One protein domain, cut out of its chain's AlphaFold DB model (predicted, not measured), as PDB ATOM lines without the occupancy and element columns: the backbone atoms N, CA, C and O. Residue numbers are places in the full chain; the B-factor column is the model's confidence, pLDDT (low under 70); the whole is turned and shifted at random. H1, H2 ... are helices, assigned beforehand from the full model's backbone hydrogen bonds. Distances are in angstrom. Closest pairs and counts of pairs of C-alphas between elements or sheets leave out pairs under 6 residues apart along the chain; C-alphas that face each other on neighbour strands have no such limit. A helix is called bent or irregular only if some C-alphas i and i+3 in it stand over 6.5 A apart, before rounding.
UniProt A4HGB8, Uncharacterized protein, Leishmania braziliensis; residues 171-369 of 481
ATOM      1  N   CYS A 171     188.064 262.001 292.223       82.25
ATOM      2  CA  CYS A 171     188.578 260.802 291.562       82.25
ATOM      3  C   CYS A 171     188.244 259.513 292.318       82.25
ATOM      4  O   CYS A 171     187.753 258.554 291.720       82.25
ATOM      5  N   ASP A 172     188.483 259.475 293.628       84.31
ATOM      6  CA  ASP A 172     188.183 258.291 294.438       84.31
ATOM      7  C   ASP A 172     186.678 258.032 294.535       84.31
ATOM      8  O   ASP A 172     186.253 256.878 294.568       84.31
ATOM      9  N   THR A 173     185.878 259.098 294.527       83.31
ATOM     10  CA  THR A 173     184.412 259.059 294.479       83.31
ATOM     11  C   THR A 173     183.949 258.389 293.188       83.31
ATOM     12  O   THR A 173     183.189 257.421 293.242       83.31
ATOM     13  N   GLY A 174     184.483 258.807 292.037       86.12
ATOM     14  CA  GLY A 174     184.186 258.171 290.756       86.12
ATOM     15  C   GLY A 174     184.631 256.711 290.686       86.12
ATOM     16  O   GLY A 174     183.868 255.837 290.278       86.12
ATOM     17  N   ILE A 175     185.842 256.397 291.156       90.50
ATOM     18  CA  ILE A 175     186.336 255.008 291.205       90.50
ATOM     19  C   ILE A 175     185.457 254.143 292.109       90.50
ATOM     20  O   ILE A 175     185.188 252.985 291.777       90.50
ATOM     21  N   HIS A 176     185.023 254.676 293.251       88.88
ATOM     22  CA  HIS A 176     184.111 253.976 294.144       88.88
ATOM     23  C   HIS A 176     182.780 253.676 293.450       88.88
ATOM     24  O   HIS A 176     182.356 252.518 293.451       88.88
ATOM     25  N   ALA A 177     182.185 254.670 292.784       87.69
ATOM     26  CA  ALA A 177     180.956 254.493 292.017       87.69
ATOM     27  C   ALA A 177     181.115 253.410 290.937       87.69
ATOM     28  O   ALA A 177     180.301 252.490 290.858       87.69
ATOM     29  N   ILE A 178     182.198 253.453 290.150       91.75
ATOM     30  CA  ILE A 178     182.475 252.450 289.106       91.75
ATOM     31  C   ILE A 178     182.562 251.049 289.714       91.75
ATOM     32  O   ILE A 178     181.952 250.115 289.197       91.75
ATOM     33  N   LYS A 179     183.280 250.886 290.832       91.00
ATOM     34  CA  LYS A 179     183.404 249.590 291.516       91.00
ATOM     35  C   LYS A 179     182.064 249.075 292.038       91.00
ATOM     36  O   LYS A 179     181.795 247.885 291.898       91.00
ATOM     37  N   LYS A 180     181.234 249.946 292.617       86.88
ATOM     38  CA  LYS A 180     179.892 249.590 293.104       86.88
ATOM     39  C   LYS A 180     178.995 249.105 291.969       86.88
ATOM     40  O   LYS A 180     178.367 248.053 292.085       86.88
ATOM     41  N   GLN A 181     179.025 249.806 290.841       85.75
ATOM     42  CA  GLN A 181     178.224 249.469 289.668       85.75
ATOM     43  C   GLN A 181     178.760 248.261 288.879       85.75
ATOM     44  O   GLN A 181     178.015 247.628 288.129       85.75
ATOM     45  N   ALA A 182     180.031 247.890 289.072       87.12
ATOM     46  CA  ALA A 182     180.688 246.762 288.409       87.12
ATOM     47  C   ALA A 182     180.374 245.379 289.013       87.12
ATOM     48  O   ALA A 182     181.004 244.387 288.642       87.12
ATOM     49  N   SER A 183     179.419 245.283 289.943       80.88
ATOM     50  CA  SER A 183     178.969 243.989 290.463       80.88
ATOM     51  C   SER A 183     178.548 243.051 289.312       80.88
ATOM     52  O   SER A 183     177.850 243.496 288.399       80.88
ATOM     53  N   PRO A 184     178.878 241.743 289.349       70.31
ATOM     54  CA  PRO A 184     178.418 240.768 288.349       70.31
ATOM     55  C   PRO A 184     176.889 240.619 288.286       70.31
ATOM     56  O   PRO A 184     176.351 240.075 287.330       70.31
ATOM     57  N   LYS A 185     176.171 241.078 289.317       71.94
ATOM     58  CA  LYS A 185     174.700 241.164 289.334       71.94
ATOM     59  C   LYS A 185     174.189 242.593 289.100       71.94
ATOM     60  O   LYS A 185     172.996 242.841 289.209       71.94
ATOM     61  N   GLY A 186     175.097 243.529 288.835       73.19
ATOM     62  CA  GLY A 186     174.823 244.951 288.688       73.19
ATOM     63  C   GLY A 186     174.299 245.329 287.304       73.19
ATOM     64  O   GLY A 186     174.396 244.574 286.330       73.19
ATOM     65  N   VAL A 187     173.770 246.549 287.220       80.06
ATOM     66  CA  VAL A 187     173.158 247.107 286.006       80.06
ATOM     67  C   VAL A 187     174.168 247.201 284.859       80.06
ATOM     68  O   VAL A 187     173.828 246.842 283.731       80.06
ATOM     69  N   LEU A 188     175.427 247.575 285.134       85.81
ATOM     70  CA  LEU A 188     176.471 247.653 284.099       85.81
ATOM     71  C   LEU A 188     176.779 246.299 283.459       85.81
ATOM     72  O   LEU A 188     176.973 246.239 282.246       85.81
ATOM     73  N   PHE A 189     176.820 245.216 284.242       88.25
ATOM     74  CA  PHE A 189     177.085 243.893 283.679       88.25
ATOM     75  C   PHE A 189     175.916 243.408 282.820       88.25
ATOM     76  O   PHE A 189     176.130 242.889 281.725       88.25
ATOM     77  N   SER A 190     174.679 243.633 283.274       85.19
ATOM     78  CA  SER A 190     173.479 243.340 282.480       85.19
ATOM     79  C   SER A 190     173.492 244.101 281.150       85.19
ATOM     80  O   SER A 190     173.302 243.506 280.088       85.19
ATOM     81  N   LEU A 191     173.813 245.399 281.189       86.69
ATOM     82  CA  LEU A 191     173.942 246.245 280.004       86.69
ATOM     83  C   LEU A 191     175.012 245.718 279.036       86.69
ATOM     84  O   LEU A 191     174.735 245.549 277.848       86.69
ATOM     85  N   TRP A 192     176.206 245.411 279.548       90.12
ATOM     86  CA  TRP A 192     177.310 244.835 278.778       90.12
ATOM     87  C   TRP A 192     176.924 243.508 278.118       90.12
ATOM     88  O   TRP A 192     177.083 243.327 276.909       90.12
ATOM     89  N   ARG A 193     176.368 242.579 278.900       89.88
ATOM     90  CA  ARG A 193     175.958 241.257 278.425       89.88
ATOM     91  C   ARG A 193     174.885 241.358 277.344       89.88
ATOM     92  O   ARG A 193     174.967 240.647 276.343       89.88
ATOM     93  N   ASN A 194     173.905 242.242 277.521       87.19
ATOM     94  CA  ASN A 194     172.858 242.472 276.527       87.19
ATOM     95  C   ASN A 194     173.437 243.046 275.232       87.19
ATOM     96  O   ASN A 194     173.088 242.567 274.155       87.19
ATOM     97  N   ALA A 195     174.363 244.003 275.321       87.38
ATOM     98  CA  ALA A 195     175.047 244.548 274.150       87.38
ATOM     99  C   ALA A 195     175.823 243.466 273.385       87.38
ATOM    100  O   ALA A 195     175.652 243.335 272.175       87.38
ATOM    101  N   CYS A 196     176.601 242.641 274.091       90.06
ATOM    102  CA  CYS A 196     177.317 241.505 273.508       90.06
ATOM    103  C   CYS A 196     176.366 240.511 272.826       90.06
ATOM    104  O   CYS A 196     176.614 240.113 271.692       90.06
ATOM    105  N   SER A 197     175.262 240.146 273.482       87.75
ATOM    106  CA  SER A 197     174.253 239.238 272.921       87.75
ATOM    107  C   SER A 197     173.623 239.800 271.642       87.75
ATOM    108  O   SER A 197     173.583 239.119 270.616       87.75
ATOM    109  N   MET A 198     173.197 241.068 271.667       83.06
ATOM    110  CA  MET A 198     172.601 241.738 270.507       83.06
ATOM    111  C   MET A 198     173.592 241.882 269.350       83.06
ATOM    112  O   MET A 198     173.209 241.669 268.199       83.06
ATOM    113  N   LEU A 199     174.858 242.207 269.632       84.38
ATOM    114  CA  LEU A 199     175.909 242.283 268.615       84.38
ATOM    115  C   LEU A 199     176.207 240.904 268.024       84.38
ATOM    116  O   LEU A 199     176.254 240.782 266.806       84.38
ATOM    117  N   CYS A 200     176.331 239.855 268.839       88.62
ATOM    118  CA  CYS A 200     176.516 238.494 268.337       88.62
ATOM    119  C   CYS A 200     175.360 238.064 267.422       88.62
ATOM    120  O   CYS A 200     175.608 237.593 266.313       88.62
ATOM    121  N   ALA A 201     174.112 238.286 267.840       85.38
ATOM    122  CA  ALA A 201     172.938 237.952 267.036       85.38
ATOM    123  C   ALA A 201     172.896 238.745 265.717       85.38
ATOM    124  O   ALA A 201     172.733 238.165 264.645       85.38
ATOM    125  N   SER A 202     173.104 240.062 265.783       81.56
ATOM    126  CA  SER A 202     172.996 240.956 264.620       81.56
ATOM    127  C   SER A 202     174.148 240.809 263.629       81.56
ATOM    128  O   SER A 202     173.989 241.071 262.438       81.56
ATOM    129  N   LEU A 203     175.323 240.403 264.112       81.00
ATOM    130  CA  LEU A 203     176.529 240.218 263.307       81.00
ATOM    131  C   LEU A 203     176.757 238.746 262.919       81.00
ATOM    132  O   LEU A 203     177.800 238.429 262.352       81.00
ATOM    133  N   VAL A 204     175.788 237.862 263.203       82.50
ATOM    134  CA  VAL A 204     175.822 236.419 262.895       82.50
ATOM    135  C   VAL A 204     177.086 235.753 263.457       82.50
ATOM    136  O   VAL A 204     177.812 235.019 262.787       82.50
ATOM    137  N   ARG A 205     177.379 236.046 264.725       82.62
ATOM    138  CA  ARG A 205     178.494 235.478 265.485       82.62
ATOM    139  C   ARG A 205     177.970 234.532 266.565       82.62
ATOM    140  O   ARG A 205     176.904 234.781 267.126       82.62
ATOM    141  N   PRO A 206     178.729 233.475 266.907       84.31
ATOM    142  CA  PRO A 206     178.421 232.658 268.073       84.31
ATOM    143  C   PRO A 206     178.291 233.530 269.324       84.31
ATOM    144  O   PRO A 206     179.065 234.473 269.512       84.31
ATOM    145  N   LEU A 207     177.312 233.211 270.169       86.88
ATOM    146  CA  LEU A 207     177.159 233.861 271.465       86.88
ATOM    147  C   LEU A 207     178.382 233.559 272.334       86.88
ATOM    148  O   LEU A 207     178.867 232.427 272.366       86.88
ATOM    149  N   PHE A 208     178.866 234.568 273.054       86.62
ATOM    150  CA  PHE A 208     179.886 234.349 274.071       86.62
ATOM    151  C   PHE A 208     179.327 233.497 275.211       86.62
ATOM    152  O   PHE A 208     178.158 233.626 275.582       86.62
ATOM    153  N   SER A 209     180.184 232.668 275.809       89.19
ATOM    154  CA  SER A 209     179.865 232.062 277.097       89.19
ATOM    155  C   SER A 209     179.747 233.156 278.167       89.19
ATOM    156  O   SER A 209     180.299 234.255 278.034       89.19
ATOM    157  N   THR A 210     179.042 232.855 279.259       85.81
ATOM    158  CA  THR A 210     178.931 233.774 280.400       85.81
ATOM    159  C   THR A 210     180.308 234.144 280.961       85.81
ATOM    160  O   THR A 210     180.534 235.301 281.302       85.81
ATOM    161  N   GLU A 211     181.238 233.187 280.999       88.56
ATOM    162  CA  GLU A 211     182.606 233.369 281.499       88.56
ATOM    163  C   GLU A 211     183.408 234.333 280.621       88.56
ATOM    164  O   GLU A 211     183.949 235.315 281.124       88.56
ATOM    165  N   THR A 212     183.400 234.131 279.299       90.19
ATOM    166  CA  THR A 212     184.078 235.030 278.352       90.19
ATOM    167  C   THR A 212     183.476 236.436 278.391       90.19
ATOM    168  O   THR A 212     184.191 237.438 278.347       90.19
ATOM    169  N   CYS A 213     182.151 236.538 278.526       90.19
ATOM    170  CA  CYS A 213     181.474 237.826 278.656       90.19
ATOM    171  C   CYS A 213     181.894 238.566 279.940       90.19
ATOM    172  O   CYS A 213     182.173 239.767 279.888       90.19
ATOM    173  N   GLN A 214     181.988 237.851 281.067       91.75
ATOM    174  CA  GLN A 214     182.448 238.376 282.357       91.75
ATOM    175  C   GLN A 214     183.927 238.787 282.331       91.75
ATOM    176  O   GLN A 214     184.296 239.799 282.935       91.75
ATOM    177  N   GLU A 215     184.777 238.035 281.635       94.06
ATOM    178  CA  GLU A 215     186.199 238.352 281.502       94.06
ATOM    179  C   GLU A 215     186.397 239.688 280.776       94.06
ATOM    180  O   GLU A 215     187.026 240.603 281.313       94.06
ATOM    181  N   HIS A 216     185.788 239.849 279.598       94.31
ATOM    182  CA  HIS A 216     185.886 241.095 278.834       94.31
ATOM    183  C   HIS A 216     185.218 242.278 279.538       94.31
ATOM    184  O   HIS A 216     185.732 243.396 279.469       94.31
ATOM    185  N   PHE A 217     184.129 242.040 280.271       94.88
ATOM    186  CA  PHE A 217     183.550 243.052 281.151       94.88
ATOM    187  C   PHE A 217     184.559 243.523 282.203       94.88
ATOM    188  O   PHE A 217     184.798 244.719 282.354       94.88
ATOM    189  N   SER A 218     185.202 242.582 282.899       94.38
ATOM    190  CA  SER A 218     186.177 242.888 283.950       94.38
ATOM    191  C   SER A 218     187.382 243.650 283.389       94.38
ATOM    192  O   SER A 218     187.859 244.602 284.008       94.38
ATOM    193  N   GLN A 219     187.836 243.296 282.183       94.94
ATOM    194  CA  GLN A 219     188.869 244.042 281.457       94.94
ATOM    195  C   GLN A 219     188.431 245.490 281.182       94.94
ATOM    196  O   GLN A 219     189.189 246.419 281.468       94.94
ATOM    197  N   ALA A 220     187.211 245.703 280.685       94.25
ATOM    198  CA  ALA A 220     186.691 247.037 280.389       94.25
ATOM    199  C   ALA A 220     186.511 247.898 281.657       94.25
ATOM    200  O   ALA A 220     186.851 249.083 281.655       94.25
ATOM    201  N   ILE A 221     186.057 247.308 282.767       95.75
ATOM    202  CA  ILE A 221     185.964 247.993 284.067       95.75
ATOM    203  C   ILE A 221     187.350 248.382 284.589       95.75
ATOM    204  O   ILE A 221     187.555 249.523 285.004       95.75
ATOM    205  N   ASN A 222     188.328 247.475 284.530       95.19
ATOM    206  CA  ASN A 222     189.693 247.774 284.967       95.19
ATOM    207  C   ASN A 222     190.323 248.899 284.136       95.19
ATOM    208  O   ASN A 222     190.978 249.778 284.702       95.19
ATOM    209  N   ARG A 223     190.069 248.923 282.821       93.12
ATOM    210  CA  ARG A 223     190.460 250.043 281.949       93.12
ATOM    211  C   ARG A 223     189.774 251.345 282.351       93.12
ATOM    212  O   ARG A 223     190.458 252.350 282.479       93.12
ATOM    213  N   SER A 224     188.475 251.310 282.649       94.31
ATOM    214  CA  SER A 224     187.717 252.486 283.109       94.31
ATOM    215  C   SER A 224     188.321 253.086 284.384       94.31
ATOM    216  O   SER A 224     188.545 254.291 284.475       94.31
ATOM    217  N   ILE A 225     188.640 252.236 285.366       93.88
ATOM    218  CA  ILE A 225     189.260 252.653 286.632       93.88
ATOM    219  C   ILE A 225     190.671 253.205 286.398       93.88
ATOM    220  O   ILE A 225     191.029 254.237 286.967       93.88
ATOM    221  N   GLY A 226     191.481 252.521 285.583       91.12
ATOM    222  CA  GLY A 226     192.819 252.983 285.214       91.12
ATOM    223  C   GLY A 226     192.769 254.359 284.557       91.12
ATOM    224  O   GLY A 226     193.457 255.279 284.998       91.12
ATOM    225  N   PHE A 227     191.869 254.528 283.592       87.75
ATOM    226  CA  PHE A 227     191.703 255.775 282.863       87.75
ATOM    227  C   PHE A 227     191.188 256.915 283.749       87.75
ATOM    228  O   PHE A 227     191.691 258.032 283.669       87.75
ATOM    229  N   ARG A 228     190.258 256.651 284.678       88.25
ATOM    230  CA  ARG A 228     189.796 257.671 285.635       88.25
ATOM    231  C   ARG A 228     190.940 258.235 286.489       88.25
ATOM    232  O   ARG A 228     190.952 259.441 286.749       88.25
ATOM    233  N   ARG A 229     191.893 257.386 286.904       89.00
ATOM    234  CA  ARG A 229     193.111 257.812 287.622       89.00
ATOM    235  C   ARG A 229     194.044 258.611 286.723       89.00
ATOM    236  O   ARG A 229     194.574 259.635 287.143       89.00
ATOM    237  N   GLU A 230     194.229 258.152 285.490       84.50
ATOM    238  CA  GLU A 230     195.072 258.830 284.510       84.50
ATOM    239  C   GLU A 230     194.547 260.237 284.201       84.50
ATOM    240  O   GLU A 230     195.315 261.197 284.263       84.50
ATOM    241  N   LEU A 231     193.236 260.382 283.981       80.50
ATOM    242  CA  LEU A 231     192.562 261.671 283.832       80.50
ATOM    243  C   LEU A 231     192.865 262.606 285.004       80.50
ATOM    244  O   LEU A 231     193.295 263.731 284.775       80.50
ATOM    245  N   ALA A 232     192.717 262.136 286.245       78.62
ATOM    246  CA  ALA A 232     193.030 262.944 287.425       78.62
ATOM    247  C   ALA A 232     194.506 263.387 287.454       78.62
ATOM    248  O   ALA A 232     194.799 264.549 287.732       78.62
ATOM    249  N   SER A 233     195.434 262.487 287.110       74.31
ATOM    250  CA  SER A 233     196.868 262.803 287.065       74.31
ATOM    251  C   SER A 233     197.213 263.833 285.978       74.31
ATOM    252  O   SER A 233     197.907 264.811 286.259       74.31
ATOM    253  N   LYS A 234     196.654 263.683 284.768       68.56
ATOM    254  CA  LYS A 234     196.821 264.611 283.636       68.56
ATOM    255  C   LYS A 234     196.184 265.976 283.909       68.56
ATOM    256  O   LYS A 234     196.711 266.999 283.489       68.56
ATOM    257  N   MET A 235     195.073 266.006 284.640       62.59
ATOM    258  CA  MET A 235     194.424 267.242 285.088       62.59
ATOM    259  C   MET A 235     195.281 267.990 286.112       62.59
ATOM    260  O   MET A 235     195.493 269.190 285.970       62.59
ATOM    261  N   SER A 236     195.848 267.276 287.091       58.00
ATOM    262  CA  SER A 236     196.697 267.883 288.124       58.00
ATOM    263  C   SER A 236     197.990 268.507 287.576       58.00
ATOM    264  O   SER A 236     198.454 269.509 288.112       58.00
ATOM    265  N   SER A 237     198.541 267.974 286.478       52.31
ATOM    266  CA  SER A 237     199.731 268.520 285.809       52.31
ATOM    267  C   SER A 237     199.420 269.637 284.800       52.31
ATOM    268  O   SER A 237     200.278 270.481 284.537       52.31
ATOM    269  N   ALA A 238     198.195 269.693 284.264       49.75
ATOM    270  CA  ALA A 238     197.756 270.696 283.287       49.75
ATOM    271  C   ALA A 238     197.390 272.062 283.897       49.75
ATOM    272  O   ALA A 238     197.188 273.023 283.152       49.75
ATOM    273  N   LEU A 239     197.379 272.189 285.231       47.00
ATOM    274  CA  LEU A 239     197.177 273.458 285.949       47.00
ATOM    275  C   LEU A 239     198.183 274.557 285.551       47.00
ATOM    276  O   LEU A 239     197.989 275.711 285.921       47.00
ATOM    277  N   HIS A 240     199.252 274.236 284.809       43.22
ATOM    278  CA  HIS A 240     200.257 275.198 284.337       43.22
ATOM    279  C   HIS A 240     200.409 275.268 282.802       43.22
ATOM    280  O   HIS A 240     201.288 275.977 282.313       43.22
ATOM    281  N   GLY A 241     199.560 274.600 282.005       44.91
ATOM    282  CA  GLY A 241     199.742 274.629 280.549       44.91
ATOM    283  C   GLY A 241     198.619 274.043 279.690       44.91
ATOM    284  O   GLY A 241     198.588 272.845 279.452       44.91
ATOM    285  N   LYS A 242     197.821 274.952 279.106       46.72
ATOM    286  CA  LYS A 242     197.079 274.874 277.822       46.72
ATOM    287  C   LYS A 242     195.938 273.841 277.654       46.72
ATOM    288  O   LYS A 242     196.169 272.648 277.521       46.72
ATOM    289  N   GLY A 243     194.721 274.363 277.410       52.50
ATOM    290  CA  GLY A 243     193.681 273.732 276.571       52.50
ATOM    291  C   GLY A 243     192.230 273.837 277.086       52.50
ATOM    292  O   GLY A 243     191.953 273.512 278.235       52.50
ATOM    293  N   ALA A 244     191.275 274.206 276.216       52.25
ATOM    294  CA  ALA A 244     189.830 274.275 276.525       52.25
ATOM    295  C   ALA A 244     189.183 272.906 276.860       52.25
ATOM    296  O   ALA A 244     188.140 272.841 277.515       52.25
ATOM    297  N   ALA A 245     189.809 271.805 276.424       52.34
ATOM    298  CA  ALA A 245     189.344 270.439 276.670       52.34
ATOM    299  C   ALA A 245     189.502 270.026 278.146       52.34
ATOM    300  O   ALA A 245     188.567 269.482 278.730       52.34
ATOM    301  N   CYS A 246     190.634 270.361 278.780       54.56
ATOM    302  CA  CYS A 246     190.869 270.077 280.199       54.56
ATOM    303  C   CYS A 246     189.888 270.842 281.099       54.56
ATOM    304  O   CYS A 246     189.342 270.259 282.029       54.56
ATOM    305  N   PHE A 247     189.586 272.106 280.781       53.09
ATOM    306  CA  PHE A 247     188.597 272.907 281.516       53.09
ATOM    307  C   PHE A 247     187.188 272.294 281.471       53.09
ATOM    308  O   PHE A 247     186.494 272.237 282.481       53.09
ATOM    309  N   SER A 248     186.783 271.763 280.314       56.38
ATOM    310  CA  SER A 248     185.472 271.118 280.156       56.38
ATOM    311  C   SER A 248     185.344 269.820 280.970       56.38
ATOM    312  O   SER A 248     184.240 269.469 281.372       56.38
ATOM    313  N   LEU A 249     186.454 269.120 281.243       60.12
ATOM    314  CA  LEU A 249     186.459 267.971 282.155       60.12
ATOM    315  C   LEU A 249     186.353 268.394 283.626       60.12
ATOM    316  O   LEU A 249     185.709 267.698 284.399       60.12
ATOM    317  N   TYR A 250     186.954 269.530 284.003       58.59
ATOM    318  CA  TYR A 250     186.827 270.103 285.350       58.59
ATOM    319  C   TYR A 250     185.408 270.593 285.659       58.59
ATOM    320  O   TYR A 250     184.977 270.536 286.805       58.59
ATOM    321  N   ALA A 251     184.692 271.073 284.641       56.72
ATOM    322  CA  ALA A 251     183.315 271.540 284.769       56.72
ATOM    323  C   ALA A 251     182.274 270.402 284.768       56.72
ATOM    324  O   ALA A 251     181.113 270.634 285.103       56.72
ATOM    325  N   ALA A 252     182.659 269.186 284.365       64.81
ATOM    326  CA  ALA A 252     181.750 268.049 284.312       64.81
ATOM    327  C   ALA A 252     181.472 267.491 285.715       64.81
ATOM    328  O   ALA A 252     182.384 267.329 286.525       64.81
ATOM    329  N   GLY A 253     180.213 267.136 285.976       71.25
ATOM    330  CA  GLY A 253     179.859 266.377 287.169       71.25
ATOM    331  C   GLY A 253     180.531 265.001 287.167       71.25
ATOM    332  O   GLY A 253     180.694 264.360 286.125       71.25
ATOM    333  N   GLU A 254     180.908 264.523 288.355       81.00
ATOM    334  CA  GLU A 254     181.487 263.187 288.522       81.00
ATOM    335  C   GLU A 254     180.626 262.050 287.919       81.00
ATOM    336  O   GLU A 254     181.217 261.162 287.294       81.00
ATOM    337  N   PRO A 255     179.274 262.035 288.020       81.19
ATOM    338  CA  PRO A 255     178.485 260.957 287.420       81.19
ATOM    339  C   PRO A 255     178.510 260.980 285.884       81.19
ATOM    340  O   PRO A 255     178.631 259.920 285.261       81.19
ATOM    341  N   GLU A 256     178.457 262.155 285.250       83.81
ATOM    342  CA  GLU A 256     178.579 262.290 283.792       83.81
ATOM    343  C   GLU A 256     179.962 261.841 283.302       83.81
ATOM    344  O   GLU A 256     180.072 261.109 282.310       83.81
ATOM    345  N   LEU A 257     181.020 262.221 284.025       84.19
ATOM    346  CA  LEU A 257     182.388 261.821 283.708       84.19
ATOM    347  C   LEU A 257     182.578 260.304 283.837       84.19
ATOM    348  O   LEU A 257     183.095 259.676 282.910       84.19
ATOM    349  N   CYS A 258     182.117 259.695 284.935       89.19
ATOM    350  CA  CYS A 258     182.157 258.240 285.126       89.19
ATOM    351  C   CYS A 258     181.437 257.502 283.997       89.19
ATOM    352  O   CYS A 258     181.962 256.530 283.452       89.19
ATOM    353  N   SER A 259     180.270 258.003 283.598       89.75
ATOM    354  CA  SER A 259     179.480 257.431 282.508       89.75
ATOM    355  C   SER A 259     180.235 257.442 281.182       89.75
ATOM    356  O   SER A 259     180.283 256.419 280.496       89.75
ATOM    357  N   CYS A 260     180.865 258.568 280.835       88.31
ATOM    358  CA  CYS A 260     181.646 258.700 279.604       88.31
ATOM    359  C   CYS A 260     182.894 257.806 279.616       88.31
ATOM    360  O   CYS A 260     183.180 257.145 278.621       88.31
ATOM    361  N   VAL A 261     183.602 257.732 280.748       91.19
ATOM    362  CA  VAL A 261     184.787 256.876 280.934       91.19
ATOM    363  C   VAL A 261     184.445 255.391 280.789       91.19
ATOM    364  O   VAL A 261     185.136 254.655 280.073       91.19
ATOM    365  N   VAL A 262     183.371 254.944 281.444       93.94
ATOM    366  CA  VAL A 262     182.917 253.549 281.380       93.94
ATOM    367  C   VAL A 262     182.435 253.207 279.978       93.94
ATOM    368  O   VAL A 262     182.865 252.197 279.417       93.94
ATOM    369  N   PHE A 263     181.607 254.064 279.375       93.38
ATOM    370  CA  PHE A 263     181.141 253.849 278.011       93.38
ATOM    371  C   PHE A 263     182.302 253.778 277.019       93.38
ATOM    372  O   PHE A 263     182.339 252.863 276.200       93.38
ATOM    373  N   HIS A 264     183.264 254.697 277.097       89.19
ATOM    374  CA  HIS A 264     184.414 254.698 276.199       89.19
ATOM    375  C   HIS A 264     185.220 253.392 276.310       89.19
ATOM    376  O   HIS A 264     185.555 252.766 275.302       89.19
ATOM    377  N   SER A 265     185.444 252.912 277.535       92.12
ATOM    378  CA  SER A 265     186.127 251.636 277.773       92.12
ATOM    379  C   SER A 265     185.333 250.437 277.242       92.12
ATOM    380  O   SER A 265     185.919 249.516 276.666       92.12
ATOM    381  N   PHE A 266     184.002 250.447 277.392       91.94
ATOM    382  CA  PHE A 266     183.119 249.431 276.808       91.94
ATOM    383  C   PHE A 266     183.189 249.465 275.287       91.94
ATOM    384  O   PHE A 266     183.350 248.419 274.665       91.94
ATOM    385  N   PHE A 267     183.114 250.652 274.691       88.38
ATOM    386  CA  PHE A 267     183.191 250.847 273.251       88.38
ATOM    387  C   PHE A 267     184.492 250.271 272.687       88.38
ATOM    388  O   PHE A 267     184.432 249.450 271.778       88.38
ATOM    389  N   ARG A 268     185.649 250.601 273.273       85.44
ATOM    390  CA  ARG A 268     186.953 250.065 272.842       85.44
ATOM    391  C   ARG A 268     187.041 248.546 272.989       85.44
ATOM    392  O   ARG A 268     187.617 247.873 272.137       85.44
ATOM    393  N   GLN A 269     186.449 247.982 274.043       89.62
ATOM    394  CA  GLN A 269     186.410 246.531 274.218       89.62
ATOM    395  C   GLN A 269     185.492 245.847 273.192       89.62
ATOM    396  O   GLN A 269     185.870 244.822 272.632       89.62
ATOM    397  N   LEU A 270     184.309 246.406 272.922       86.88
ATOM    398  CA  LEU A 270     183.392 245.900 271.895       86.88
ATOM    399  C   LEU A 270     184.004 246.022 270.501       86.88
ATOM    400  O   LEU A 270     183.932 245.082 269.715       86.88
ATOM    401  N   GLU A 271     184.648 247.146 270.203       83.44
ATOM    402  CA  GLU A 271     185.369 247.342 268.954       83.44
ATOM    403  C   GLU A 271     186.413 246.239 268.765       83.44
ATOM    404  O   GLU A 271     186.359 245.540 267.760       83.44
ATOM    405  N   ALA A 272     187.275 245.982 269.752       83.25
ATOM    406  CA  ALA A 272     188.275 244.915 269.664       83.25
ATOM    407  C   ALA A 272     187.669 243.519 269.401       83.25
ATOM    408  O   ALA A 272     188.272 242.707 268.702       83.25
ATOM    409  N   LEU A 273     186.472 243.236 269.927       84.62
ATOM    410  CA  LEU A 273     185.787 241.951 269.744       84.62
ATOM    411  C   LEU A 273     185.109 241.801 268.375       84.62
ATOM    412  O   LEU A 273     184.998 240.683 267.864       84.62
ATOM    413  N   PHE A 274     184.634 242.901 267.788       82.12
ATOM    414  CA  PHE A 274     183.757 242.880 266.612       82.12
ATOM    415  C   PHE A 274     184.322 243.598 265.376       82.12
ATOM    416  O   PHE A 274     183.691 243.542 264.319       82.12
ATOM    417  N   HIS A 275     185.504 244.216 265.464       71.81
ATOM    418  CA  HIS A 275     186.120 245.029 264.405       71.81
ATOM    419  C   HIS A 275     186.108 244.351 263.025       71.81
ATOM    420  O   HIS A 275     185.668 244.942 262.046       71.81
ATOM    421  N   GLY A 276     186.504 243.076 262.950       68.50
ATOM    422  CA  GLY A 276     186.576 242.326 261.688       68.50
ATOM    423  C   GLY A 276     185.232 241.857 261.111       68.50
ATOM    424  O   GLY A 276     185.222 241.199 260.076       68.50
ATOM    425  N   VAL A 277     184.106 242.135 261.776       75.31
ATOM    426  CA  VAL A 277     182.774 241.609 261.412       75.31
ATOM    427  C   VAL A 277     181.843 242.705 260.876       75.31
ATOM    428  O   VAL A 277     180.856 242.417 260.190       75.31
ATOM    429  N   ILE A 278     182.148 243.972 261.171       74.50
ATOM    430  CA  ILE A 278     181.391 245.139 260.707       74.50
ATOM    431  C   ILE A 278     181.875 245.497 259.294       74.50
ATOM    432  O   ILE A 278     182.681 246.395 259.085       74.50
ATOM    433  N   ASP A 279     181.386 244.749 258.310       73.00
ATOM    434  CA  ASP A 279     181.791 244.823 256.896       73.00
ATOM    435  C   ASP A 279     180.812 245.606 256.002       73.00
ATOM    436  O   ASP A 279     181.036 245.764 254.800       73.00
ATOM    437  N   SER A 280     179.702 246.082 256.569       67.31
ATOM    438  CA  SER A 280     178.590 246.662 255.818       67.31
ATOM    439  C   SER A 280     177.917 247.811 256.560       67.31
ATOM    440  O   SER A 280     177.897 247.879 257.790       67.31
ATOM    441  N   LYS A 281     177.286 248.704 255.788       68.50
ATOM    442  CA  LYS A 281     176.538 249.864 256.301       68.50
ATOM    443  C   LYS A 281     175.408 249.460 257.253       68.50
ATOM    444  O   LYS A 281     175.163 250.144 258.240       68.50
ATOM    445  N   LEU A 282     174.727 248.351 256.961       72.31
ATOM    446  CA  LEU A 282     173.653 247.838 257.810       72.31
ATOM    447  C   LEU A 282     174.189 247.417 259.183       72.31
ATOM    448  O   LEU A 282     173.686 247.886 260.201       72.31
ATOM    449  N   LYS A 283     175.246 246.596 259.209       74.81
ATOM    450  CA  LYS A 283     175.891 246.160 260.455       74.81
ATOM    451  C   LYS A 283     176.441 247.345 261.248       74.81
ATOM    452  O   LYS A 283     176.229 247.411 262.450       74.81
ATOM    453  N   MET A 284     177.047 248.317 260.567       70.62
ATOM    454  CA  MET A 284     177.519 249.561 261.179       70.62
ATOM    455  C   MET A 284     176.388 250.326 261.875       70.62
ATOM    456  O   MET A 284     176.528 250.717 263.032       70.62
ATOM    457  N   ASN A 285     175.255 250.515 261.193       68.69
ATOM    458  CA  ASN A 285     174.105 251.200 261.775       68.69
ATOM    459  C   ASN A 285     173.586 250.456 263.007       68.69
ATOM    460  O   ASN A 285     173.346 251.088 264.033       68.69
ATOM    461  N   ILE A 286     173.449 249.131 262.933       73.75
ATOM    462  CA  ILE A 286     172.985 248.317 264.063       73.75
ATOM    463  C   ILE A 286     173.948 248.440 265.250       73.75
ATOM    464  O   ILE A 286     173.511 248.719 266.367       73.75
ATOM    465  N   SER A 287     175.256 248.314 265.015       75.44
ATOM    466  CA  SER A 287     176.271 248.486 266.056       75.44
ATOM    467  C   SER A 287     176.207 249.874 266.693       75.44
ATOM    468  O   SER A 287     176.228 249.974 267.914       75.44
ATOM    469  N   ALA A 288     176.032 250.933 265.898       72.81
ATOM    470  CA  ALA A 288     175.892 252.295 266.407       72.81
ATOM    471  C   ALA A 288     174.638 252.489 267.279       72.81
ATOM    472  O   ALA A 288     174.703 253.175 268.301       72.81
ATOM    473  N   HIS A 289     173.510 251.865 266.922       75.25
ATOM    474  CA  HIS A 289     172.296 251.893 267.748       75.25
ATOM    475  C   HIS A 289     172.516 251.183 269.085       75.25
ATOM    476  O   HIS A 289     172.159 251.720 270.134       75.25
ATOM    477  N   ILE A 290     173.151 250.007 269.062       77.56
ATOM    478  CA  ILE A 290     173.486 249.264 270.280       77.56
ATOM    479  C   ILE A 290     174.443 250.088 271.151       77.56
ATOM    480  O   ILE A 290     174.193 250.247 272.341       77.56
ATOM    481  N   SER A 291     175.489 250.684 270.572       80.62
ATOM    482  CA  SER A 291     176.414 251.559 271.300       80.62
ATOM    483  C   SER A 291     175.714 252.782 271.897       80.62
ATOM    484  O   SER A 291     175.993 253.133 273.039       80.62
ATOM    485  N   CYS A 292     174.771 253.405 271.188       78.12
ATOM    486  CA  CYS A 292     173.982 254.511 271.734       78.12
ATOM    487  C   CYS A 292     173.142 254.065 272.942       78.12
ATOM    488  O   CYS A 292     173.148 254.736 273.976       78.12
ATOM    489  N   ALA A 293     172.490 252.901 272.856       76.75
ATOM    490  CA  ALA A 293     171.744 252.330 273.975       76.75
ATOM    491  C   ALA A 293     172.653 252.026 275.179       76.75
ATOM    492  O   ALA A 293     172.273 252.297 276.319       76.75
ATOM    493  N   VAL A 294     173.873 251.532 274.939       83.88
ATOM    494  CA  VAL A 294     174.880 251.331 275.992       83.88
ATOM    495  C   VAL A 294     175.308 252.663 276.605       83.88
ATOM    496  O   VAL A 294     175.364 252.763 277.823       83.88
ATOM    497  N   PHE A 295     175.550 253.705 275.809       84.69
ATOM    498  CA  PHE A 295     175.926 255.022 276.335       84.69
ATOM    499  C   PHE A 295     174.845 255.614 277.246       84.69
ATOM    500  O   PHE A 295     175.135 256.036 278.366       84.69
ATOM    501  N   VAL A 296     173.586 255.575 276.803       79.12
ATOM    502  CA  VAL A 296     172.432 255.995 277.613       79.12
ATOM    503  C   VAL A 296     172.311 255.140 278.877       79.12
ATOM    504  O   VAL A 296     172.056 255.665 279.959       79.12
ATOM    505  N   GLY A 297     172.533 253.828 278.767       81.12
ATOM    506  CA  GLY A 297     172.555 252.919 279.909       81.12
ATOM    507  C   GLY A 297     173.635 253.278 280.931       81.12
ATOM    508  O   GLY A 297     173.344 253.317 282.123       81.12
ATOM    509  N   CYS A 298     174.852 253.603 280.485       87.69
ATOM    510  CA  CYS A 298     175.935 254.062 281.356       87.69
ATOM    511  C   CYS A 298     175.554 255.356 282.086       87.69
ATOM    512  O   CYS A 298     175.658 255.398 283.311       87.69
ATOM    513  N   LEU A 299     175.036 256.358 281.365       82.25
ATOM    514  CA  LEU A 299     174.557 257.621 281.946       82.25
ATOM    515  C   LEU A 299     173.524 257.395 283.059       82.25
ATOM    516  O   LEU A 299     173.646 257.939 284.155       82.25
ATOM    517  N   ASN A 300     172.556 256.516 282.806       79.44
ATOM    518  CA  ASN A 300     171.495 256.169 283.757       79.44
ATOM    519  C   ASN A 300     171.958 255.272 284.910       79.44
ATOM    520  O   ASN A 300     171.209 255.070 285.860       79.44
ATOM    521  N   THR A 301     173.152 254.686 284.815       81.88
ATOM    522  CA  THR A 301     173.689 253.832 285.878       81.88
ATOM    523  C   THR A 301     174.378 254.660 286.958       81.88
ATOM    524  O   THR A 301     174.296 254.324 288.134       81.88
ATOM    525  N   PHE A 302     175.033 255.759 286.581       81.50
ATOM    526  CA  PHE A 302     175.717 256.646 287.530       81.50
ATOM    527  C   PHE A 302     174.866 257.834 287.963       81.50
ATOM    528  O   PHE A 302     175.118 258.425 289.014       81.50
ATOM    529  N   SER A 303     173.847 258.175 287.176       74.69
ATOM    530  CA  SER A 303     172.938 259.266 287.479       74.69
ATOM    531  C   SER A 303     171.527 258.758 287.693       74.69
ATOM    532  O   SER A 303     170.988 257.977 286.912       74.69
ATOM    533  N   TYR A 304     170.890 259.293 288.727       66.25
ATOM    534  CA  TYR A 304     169.452 259.165 288.894       66.25
ATOM    535  C   TYR A 304     168.662 259.947 287.824       66.25
ATOM    536  O   TYR A 304     167.480 259.685 287.579       66.25
ATOM    537  N   TYR A 305     169.304 260.906 287.151       63.56
ATOM    538  CA  TYR A 305     168.714 261.585 286.009       63.56
ATOM    539  C   TYR A 305     168.596 260.600 284.841       63.56
ATOM    540  O   TYR A 305     169.600 260.220 284.246       63.56
ATOM    541  N   ARG A 306     167.370 260.180 284.491       63.88
ATOM    542  CA  ARG A 306     167.162 259.328 283.313       63.88
ATOM    543  C   ARG A 306     167.376 260.118 282.021       63.88
ATOM    544  O   ARG A 306     166.509 260.866 281.560       63.88
ATOM    545  N   TYR A 307     168.536 259.903 281.420       66.50
ATOM    546  CA  TYR A 307     168.879 260.266 280.061       66.50
ATOM    547  C   TYR A 307     168.059 259.442 279.059       66.50
ATOM    548  O   TYR A 307     167.893 258.226 279.184       66.50
ATOM    549  N   SER A 308     167.555 260.143 278.045       65.12
ATOM    550  CA  SER A 308     167.062 259.597 276.780       65.12
ATOM    551  C   SER A 308     168.143 259.743 275.705       65.12
ATOM    552  O   SER A 308     169.139 260.436 275.915       65.12
ATOM    553  N   ALA A 309     167.923 259.168 274.519       62.59
ATOM    554  CA  ALA A 309     168.812 259.381 273.376       62.59
ATOM    555  C   ALA A 309     168.972 260.877 273.024       62.59
ATOM    556  O   ALA A 309     170.087 261.327 272.793       62.59
ATOM    557  N   SER A 310     167.884 261.658 273.069       64.31
ATOM    558  CA  SER A 310     167.916 263.105 272.811       64.31
ATOM    559  C   SER A 310     168.656 263.895 273.895       64.31
ATOM    560  O   SER A 310     169.388 264.830 273.590       64.31
ATOM    561  N   LYS A 311     168.525 263.506 275.170       69.62
ATOM    562  CA  LYS A 311     169.231 264.167 276.281       69.62
ATOM    563  C   LYS A 311     170.702 263.782 276.360       69.62
ATOM    564  O   LYS A 311     171.507 264.579 276.820       69.62
ATOM    565  N   ALA A 312     171.060 262.579 275.916       67.25
ATOM    566  CA  ALA A 312     172.450 262.146 275.848       67.25
ATOM    567  C   ALA A 312     173.276 262.993 274.864       67.25
ATOM    568  O   ALA A 312     174.503 263.001 274.966       67.25
ATOM    569  N   GLU A 313     172.630 263.748 273.962       69.44
ATOM    570  CA  GLU A 313     173.334 264.613 273.016       69.44
ATOM    571  C   GLU A 313     174.200 265.678 273.692       69.44
ATOM    572  O   GLU A 313     175.316 265.942 273.236       69.44
ATOM    573  N   SER A 314     173.728 266.241 274.808       69.69
ATOM    574  CA  SER A 314     174.475 267.247 275.573       69.69
ATOM    575  C   SER A 314     175.775 266.689 276.158       69.69
ATOM    576  O   SER A 314     176.749 267.421 276.327       69.69
ATOM    577  N   MET A 315     175.822 265.378 276.416       76.38
ATOM    578  CA  MET A 315     176.976 264.695 277.003       76.38
ATOM    579  C   MET A 315     178.013 264.282 275.973       76.38
ATOM    580  O   MET A 315     179.129 263.898 276.322       76.38
ATOM    581  N   TYR A 316     177.696 264.379 274.688       75.75
ATOM    582  CA  TYR A 316     178.625 263.901 273.692       75.75
ATOM    583  C   TYR A 316     179.900 264.745 273.571       75.75
ATOM    584  O   TYR A 316     180.954 264.205 273.257       75.75
ATOM    585  N   LYS A 317     179.839 266.052 273.861       74.12
ATOM    586  CA  LYS A 317     181.050 266.888 273.923       74.12
ATOM    587  C   LYS A 317     182.022 266.350 274.977       74.12
ATOM    588  O   LYS A 317     183.220 266.277 274.721       74.12
ATOM    589  N   LEU A 318     181.498 265.952 276.140       75.81
ATOM    590  CA  LEU A 318     182.279 265.344 277.215       75.81
ATOM    591  C   LEU A 318     182.867 263.999 276.783       75.81
ATOM    592  O   LEU A 318     184.050 263.753 277.001       75.81
ATOM    593  N   LEU A 319     182.074 263.166 276.111       80.19
ATOM    594  CA  LEU A 319     182.538 261.896 275.559       80.19
ATOM    595  C   LEU A 319     183.678 262.073 274.543       80.19
ATOM    596  O   LEU A 319     184.664 261.340 274.607       80.19
ATOM    597  N   ASP A 320     183.581 263.054 273.647       73.44
ATOM    598  CA  ASP A 320     184.636 263.340 272.667       73.44
ATOM    599  C   ASP A 320     185.928 263.797 273.357       73.44
ATOM    600  O   ASP A 320     187.023 263.410 272.955       73.44
ATOM    601  N   ILE A 321     185.815 264.606 274.418       73.38
ATOM    602  CA  ILE A 321     186.968 265.010 275.231       73.38
ATOM    603  C   ILE A 321     187.599 263.790 275.921       73.38
ATOM    604  O   ILE A 321     188.820 263.646 275.916       73.38
ATOM    605  N   VAL A 322     186.786 262.900 276.496       78.69
ATOM    606  CA  VAL A 322     187.259 261.647 277.106       78.69
ATOM    607  C   VAL A 322     188.010 260.808 276.070       78.69
ATOM    608  O   VAL A 322     189.133 260.387 276.342       78.69
ATOM    609  N   ALA A 323     187.452 260.620 274.874       77.44
ATOM    610  CA  ALA A 323     188.102 259.870 273.800       77.44
ATOM    611  C   ALA A 323     189.425 260.519 273.347       77.44
ATOM    612  O   ALA A 323     190.436 259.830 273.247       77.44
ATOM    613  N   GLU A 324     189.462 261.843 273.155       73.88
ATOM    614  CA  GLU A 324     190.688 262.578 272.801       73.88
ATOM    615  C   GLU A 324     191.808 262.333 273.818       73.88
ATOM    616  O   GLU A 324     192.940 262.021 273.446       73.88
ATOM    617  N   VAL A 325     191.495 262.455 275.110       72.69
ATOM    618  CA  VAL A 325     192.493 262.309 276.178       72.69
ATOM    619  C   VAL A 325     192.943 260.854 276.353       72.69
ATOM    620  O   VAL A 325     194.086 260.626 276.771       72.69
ATOM    621  N   THR A 326     192.074 259.886 276.036       73.69
ATOM    622  CA  THR A 326     192.390 258.447 276.089       73.69
ATOM    623  C   THR A 326     193.260 258.023 274.913       73.69
ATOM    624  O   THR A 326     194.315 257.424 275.105       73.69
ATOM    625  N   ASP A 327     192.832 258.344 273.693       73.44
ATOM    626  CA  ASP A 327     193.412 257.790 272.470       73.44
ATOM    627  C   ASP A 327     194.484 258.699 271.848       73.44
ATOM    628  O   ASP A 327     195.118 258.326 270.862       73.44
ATOM    629  N   GLY A 328     194.685 259.909 272.384       60.75
ATOM    630  CA  GLY A 328     195.711 260.854 271.930       60.75
ATOM    631  C   GLY A 328     195.473 261.433 270.531       60.75
ATOM    632  O   GLY A 328     196.367 262.057 269.958       60.75
ATOM    633  N   LYS A 329     194.282 261.231 269.957       56.25
ATOM    634  CA  LYS A 329     193.929 261.718 268.621       56.25
ATOM    635  C   LYS A 329     193.428 263.158 268.697       56.25
ATOM    636  O   LYS A 329     192.360 263.429 269.237       56.25
ATOM    637  N   SER A 330     194.204 264.077 268.122       44.84
ATOM    638  CA  SER A 330     193.839 265.490 267.979       44.84
ATOM    639  C   SER A 330     192.514 265.649 267.221       44.84
ATOM    640  O   SER A 330     192.420 265.264 266.059       44.84
ATOM    641  N   VAL A 331     191.503 266.184 267.914       43.41
ATOM    642  CA  VAL A 331     190.541 267.286 267.626       43.41
ATOM    643  C   VAL A 331     190.277 267.770 266.186       43.41
ATOM    644  O   VAL A 331     189.375 268.579 266.001       43.41
ATOM    645  N   ALA A 332     190.931 267.294 265.130       39.50
ATOM    646  CA  ALA A 332     190.558 267.635 263.754       39.50
ATOM    647  C   ALA A 332     189.107 267.222 263.413       39.50
ATOM    648  O   ALA A 332     188.493 267.800 262.523       39.50
ATOM    649  N   TYR A 333     188.525 266.292 264.174       44.06
ATOM    650  CA  TYR A 333     187.142 265.831 264.023       44.06
ATOM    651  C   TYR A 333     186.091 266.663 264.776       44.06
ATOM    652  O   TYR A 333     184.900 266.370 264.665       44.06
ATOM    653  N   ARG A 334     186.474 267.679 265.568       41.88
ATOM    654  CA  ARG A 334     185.573 268.218 266.606       41.88
ATOM    655  C   ARG A 334     184.307 268.925 266.122       41.88
ATOM    656  O   ARG A 334     183.413 269.075 266.945       41.88
ATOM    657  N   PHE A 335     184.194 269.373 264.872       45.91
ATOM    658  CA  PHE A 335     183.058 270.236 264.511       45.91
ATOM    659  C   PHE A 335     182.480 270.100 263.111       45.91
ATOM    660  O   PHE A 335     181.548 270.840 262.803       45.91
ATOM    661  N   ASP A 336     182.924 269.143 262.297       44.44
ATOM    662  CA  ASP A 336     182.348 268.996 260.963       44.44
ATOM    663  C   ASP A 336     181.652 267.652 260.742       44.44
ATOM    664  O   ASP A 336     181.954 266.898 259.825       44.44
ATOM    665  N   LEU A 337     180.629 267.382 261.564       48.44
ATOM    666  CA  LEU A 337     179.611 266.372 261.236       48.44
ATOM    667  C   LEU A 337     178.921 266.670 259.886       48.44
ATOM    668  O   LEU A 337     178.259 265.785 259.351       48.44
ATOM    669  N   LYS A 338     179.057 267.894 259.339       44.47
ATOM    670  CA  LYS A 338     178.537 268.262 258.014       44.47
ATOM    671  C   LYS A 338     179.453 267.791 256.872       44.47
ATOM    672  O   LYS A 338     178.933 267.566 255.784       44.47
ATOM    673  N   SER A 339     180.760 267.604 257.099       42.09
ATOM    674  CA  SER A 339     181.706 267.079 256.093       42.09
ATOM    675  C   SER A 339     181.710 265.556 255.981       42.09
ATOM    676  O   SER A 339     182.140 265.010 254.966       42.09
ATOM    677  N   ILE A 340     181.176 264.848 256.980       49.31
ATOM    678  CA  ILE A 340     180.791 263.448 256.813       49.31
ATOM    679  C   ILE A 340     179.603 263.463 255.844       49.31
ATOM    680  O   ILE A 340     178.511 263.851 256.244       49.31
ATOM    681  N   GLU A 341     179.818 263.085 254.576       43.09
ATOM    682  CA  GLU A 341     178.847 263.081 253.458       43.09
ATOM    683  C   GLU A 341     177.611 262.171 253.685       43.09
ATOM    684  O   GLU A 341     177.266 261.293 252.884       43.09
ATOM    685  N   VAL A 342     176.913 262.323 254.809       47.34
ATOM    686  CA  VAL A 342     175.657 261.645 255.107       47.34
ATOM    687  C   VAL A 342     174.705 262.578 255.876       47.34
ATOM    688  O   VAL A 342     174.383 262.305 257.035       47.34
ATOM    689  N   PRO A 343     174.173 263.637 255.230       46.44
ATOM    690  CA  PRO A 343     173.180 264.543 255.829       46.44
ATOM    691  C   PRO A 343     171.902 263.850 256.347       46.44
ATOM    692  O   PRO A 343     171.111 264.466 257.050       46.44
ATOM    693  N   GLN A 344     171.688 262.573 256.011       56.47
ATOM    694  CA  GLN A 344     170.502 261.782 256.367       56.47
ATOM    695  C   GLN A 344     170.686 260.844 257.579       56.47
ATOM    696  O   GLN A 344     169.774 260.083 257.893       56.47
ATOM    697  N   MET A 345     171.851 260.818 258.241       58.12
ATOM    698  CA  MET A 345     172.072 259.951 259.414       58.12
ATOM    699  C   MET A 345     171.839 260.678 260.738       58.12
ATOM    700  O   MET A 345     172.162 261.852 260.881       58.12
ATOM    701  N   SER A 346     171.321 259.954 261.732       58.22
ATOM    702  CA  SER A 346     171.190 260.457 263.099       58.22
ATOM    703  C   SER A 346     172.566 260.746 263.717       58.22
ATOM    704  O   SER A 346     173.546 260.037 263.469       58.22
ATOM    705  N   ARG A 347     172.649 261.788 264.557       63.78
ATOM    706  CA  ARG A 347     173.910 262.276 265.151       63.78
ATOM    707  C   ARG A 347     174.695 261.197 265.902       63.78
ATOM    708  O   ARG A 347     175.918 261.155 265.813       63.78
ATOM    709  N   TYR A 348     174.016 260.296 266.611       60.81
ATOM    710  CA  TYR A 348     174.683 259.206 267.334       60.81
ATOM    711  C   TYR A 348     175.331 258.174 266.396       60.81
ATOM    712  O   TYR A 348     176.360 257.599 266.747       60.81
ATOM    713  N   VAL A 349     174.781 257.963 265.191       60.06
ATOM    714  CA  VAL A 349     175.387 257.086 264.174       60.06
ATOM    715  C   VAL A 349     176.645 257.726 263.612       60.06
ATOM    716  O   VAL A 349     177.675 257.064 263.537       60.06
ATOM    717  N   GLN A 350     176.585 259.022 263.294       63.59
ATOM    718  CA  GLN A 350     177.761 259.776 262.853       63.59
ATOM    719  C   GLN A 350     178.873 259.725 263.912       63.59
ATOM    720  O   GLN A 350     180.040 259.530 263.588       63.59
ATOM    721  N   ARG A 351     178.509 259.811 265.198       62.34
ATOM    722  CA  ARG A 351     179.461 259.690 266.307       62.34
ATOM    723  C   ARG A 351     180.094 258.318 266.454       62.34
ATOM    724  O   ARG A 351     181.287 258.245 266.730       62.34
ATOM    725  N   ALA A 352     179.336 257.240 266.267       61.34
ATOM    726  CA  ALA A 352     179.911 255.898 266.300       61.34
ATOM    727  C   ALA A 352     181.041 255.750 265.265       61.34
ATOM    728  O   ALA A 352     182.059 255.141 265.573       61.34
ATOM    729  N   THR A 353     180.889 256.376 264.089       62.03
ATOM    730  CA  THR A 353     181.919 256.429 263.038       62.03
ATOM    731  C   THR A 353     183.166 257.211 263.459       62.03
ATOM    732  O   THR A 353     184.270 256.816 263.107       62.03
ATOM    733  N   VAL A 354     183.008 258.299 264.219       60.72
ATOM    734  CA  VAL A 354     184.138 259.108 264.719       60.72
ATOM    735  C   VAL A 354     184.899 258.389 265.837       60.72
ATOM    736  O   VAL A 354     186.120 258.490 265.921       60.72
ATOM    737  N   LEU A 355     184.196 257.662 266.709       57.59
ATOM    738  CA  LEU A 355     184.817 256.958 267.835       57.59
ATOM    739  C   LEU A 355     185.592 255.711 267.393       57.59
ATOM    740  O   LEU A 355     186.601 255.356 268.010       57.59
ATOM    741  N   SER A 356     185.137 255.036 266.342       57.59
ATOM    742  CA  SER A 356     185.802 253.854 265.804       57.59
ATOM    743  C   SER A 356     187.136 254.170 265.122       57.59
ATOM    744  O   SER A 356     187.264 255.149 264.395       57.59
ATOM    745  N   SER A 357     188.134 253.321 265.352       52.41
ATOM    746  CA  SER A 357     189.474 253.402 264.769       52.41
ATOM    747  C   SER A 357     189.459 253.431 263.231       52.41
ATOM    748  O   SER A 357     188.712 252.713 262.563       52.41
ATOM    749  N   ASP A 358     190.309 254.303 262.684       47.81
ATOM    750  CA  ASP A 358     190.240 254.848 261.329       47.81
ATOM    751  C   ASP A 358     190.334 253.827 260.174       47.81
ATOM    752  O   ASP A 358     189.905 254.169 259.085       47.81
ATOM    753  N   GLU A 359     190.827 252.590 260.307       44.12
ATOM    754  CA  GLU A 359     191.138 251.751 259.121       44.12
ATOM    755  C   GLU A 359     189.927 251.060 258.466       44.12
ATOM    756  O   GLU A 359     189.766 251.099 257.246       44.12
ATOM    757  N   VAL A 360     189.023 250.465 259.247       43.62
ATOM    758  CA  VAL A 360     187.818 249.811 258.690       43.62
ATOM    759  C   VAL A 360     186.798 250.848 258.228       43.62
ATOM    760  O   VAL A 360     186.169 250.691 257.181       43.62
ATOM    761  N   PHE A 361     186.670 251.947 258.969       47.88
ATOM    762  CA  PHE A 361     185.706 253.003 258.674       47.88
ATOM    763  C   PHE A 361     186.175 253.917 257.548       47.88
ATOM    764  O   PHE A 361     185.356 254.252 256.690       47.88
ATOM    765  N   SER A 362     187.479 254.216 257.455       45.88
ATOM    766  CA  SER A 362     188.041 254.789 256.228       45.88
ATOM    767  C   SER A 362     187.884 253.820 255.064       45.88
ATOM    768  O   SER A 362     187.487 254.267 254.002       45.88
ATOM    769  N   GLY A 363     188.057 252.506 255.243       41.78
ATOM    770  CA  GLY A 363     187.801 251.511 254.196       41.78
ATOM    771  C   GLY A 363     186.356 251.519 253.676       41.78
ATOM    772  O   GLY A 363     186.132 251.466 252.466       41.78
ATOM    773  N   ILE A 364     185.363 251.640 254.560       43.16
ATOM    774  CA  ILE A 364     183.936 251.717 254.195       43.16
ATOM    775  C   ILE A 364     183.591 253.079 253.563       43.16
ATOM    776  O   ILE A 364     182.880 253.120 252.556       43.16
ATOM    777  N   LEU A 365     184.106 254.189 254.106       41.09
ATOM    778  CA  LEU A 365     183.937 255.540 253.549       41.09
ATOM    779  C   LEU A 365     184.646 255.694 252.195       41.09
ATOM    780  O   LEU A 365     184.077 256.262 251.271       41.09
ATOM    781  N   TYR A 366     185.835 255.118 252.037       41.19
ATOM    782  CA  TYR A 366     186.623 255.098 250.805       41.19
ATOM    783  C   TYR A 366     185.938 254.274 249.712       41.19
ATOM    784  O   TYR A 366     185.784 254.747 248.586       41.19
ATOM    785  N   ARG A 367     185.420 253.082 250.048       39.03
ATOM    786  CA  ARG A 367     184.587 252.273 249.134       39.03
ATOM    787  C   ARG A 367     183.325 253.020 248.695       39.03
ATOM    788  O   ARG A 367     182.893 252.883 247.551       39.03
ATOM    789  N   ARG A 368     182.751 253.835 249.586       41.34
ATOM    790  CA  ARG A 368     181.570 254.666 249.315       41.34
ATOM    791  C   ARG A 368     181.889 255.869 248.424       41.34
ATOM    792  O   ARG A 368     181.158 256.089 247.463       41.34
ATOM    793  N   ALA A 369     182.979 256.584 248.697       43.00
ATOM    794  CA  ALA A 369     183.455 257.703 247.881       43.00
ATOM    795  C   ALA A 369     183.818 257.266 246.450       43.00
ATOM    796  O   ALA A 369     183.724 258.056 245.516       43.00
TER     797      ALA A 369
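This is residues 171 to 369 of the 481 residues of an uncharacterized protein of Leishmania braziliensis (UniProt A4HGB8). Look first for the longest helix, H3, which crosses H5 on one side of a core made by the antiparallel hairpin of H5 and H6. H1 packs along part of H3, H2 lies beside H6, and across the hairpin from H2 run H7 and H8, side by side and crosswise to it, with H4 by H7 and H9 beyond H8. The printed part has 199 residues with nine named helices, H1 to H9 in chain order, and no named strand; the class is all helix. It is compact, with a radius of gyration of the C-alphas of 16.6 A and spans of 45 by 41 by 28 A.

Start at H3, residues 210 to 238. Its residues 216 to 228 alone touch H5, residues 254 to 277, at a steep tilt of 51 degrees; the closest C-alphas, of Ser 224 and Val 262, are 5.2 A apart. H1, residues 171 to 181, touches H3 at a shallow tilt of 12 degrees, opposite ways, closest at C-alphas 175 and 225, 5.9 A; of H3, residues 221 to 232 alone take part. The hub is H6, residues 281 to 302, touching five helices. H5 and H6 form a helical hairpin at 27 degrees, with C-alphas 259 and 299 closest at 5.0 A. H2, residues 187 to 202, touches H6 at 7 degrees, opposite ways, closest at C-alphas 195 and 290, 6.3 A; H2, H5 and H6 are a bundle, helices running roughly along one another. H7, residues 311 to 327, touches residues 256 to 264 of H5 alone, closest at C-alphas 260 and 319, 5.2 A. H8, residues 347 to 355, touches residues 285 to 292 of H6 alone, about perpendicular at 85 degrees, closest at C-alphas 288 and 349, 5.3 A. H4, residues 244 to 250, touches H7 at C-alphas 245 and 321, 6.1 A. H9, residues 358 to 369, touches no helix. Every O i to N i+4 pair is within hydrogen-bond range in H1, H2, H3, H4, H6, H8 and H9; H5 has 18 of 20, H7 10 of 13.

Find C-alpha 210 at (178.931, 233.774, 280.400); H3 runs 41.5 A from there. H5 spans 34.7 A with a kink of 41 degrees near residue 271, H6 32.0 A, H7 25.3 A with a kink of 35 degrees near residue 318, H2 22.3 A. H5 is irregular, C-alphas 273 and 276 being 8.1 A apart; H7 only just, with C-alphas 314 and 317 6.8 A apart. H9 ends at (183.455, 257.703, 247.881).

The two C-alphas farthest apart, of Val 204 and His 240, are 50.6 A apart. The printed part has no cut, and the link of residues 328 to 346 is long. Mean pLDDT of the printed part is 72.5; 76 residues are under 70, among them 328 to 369.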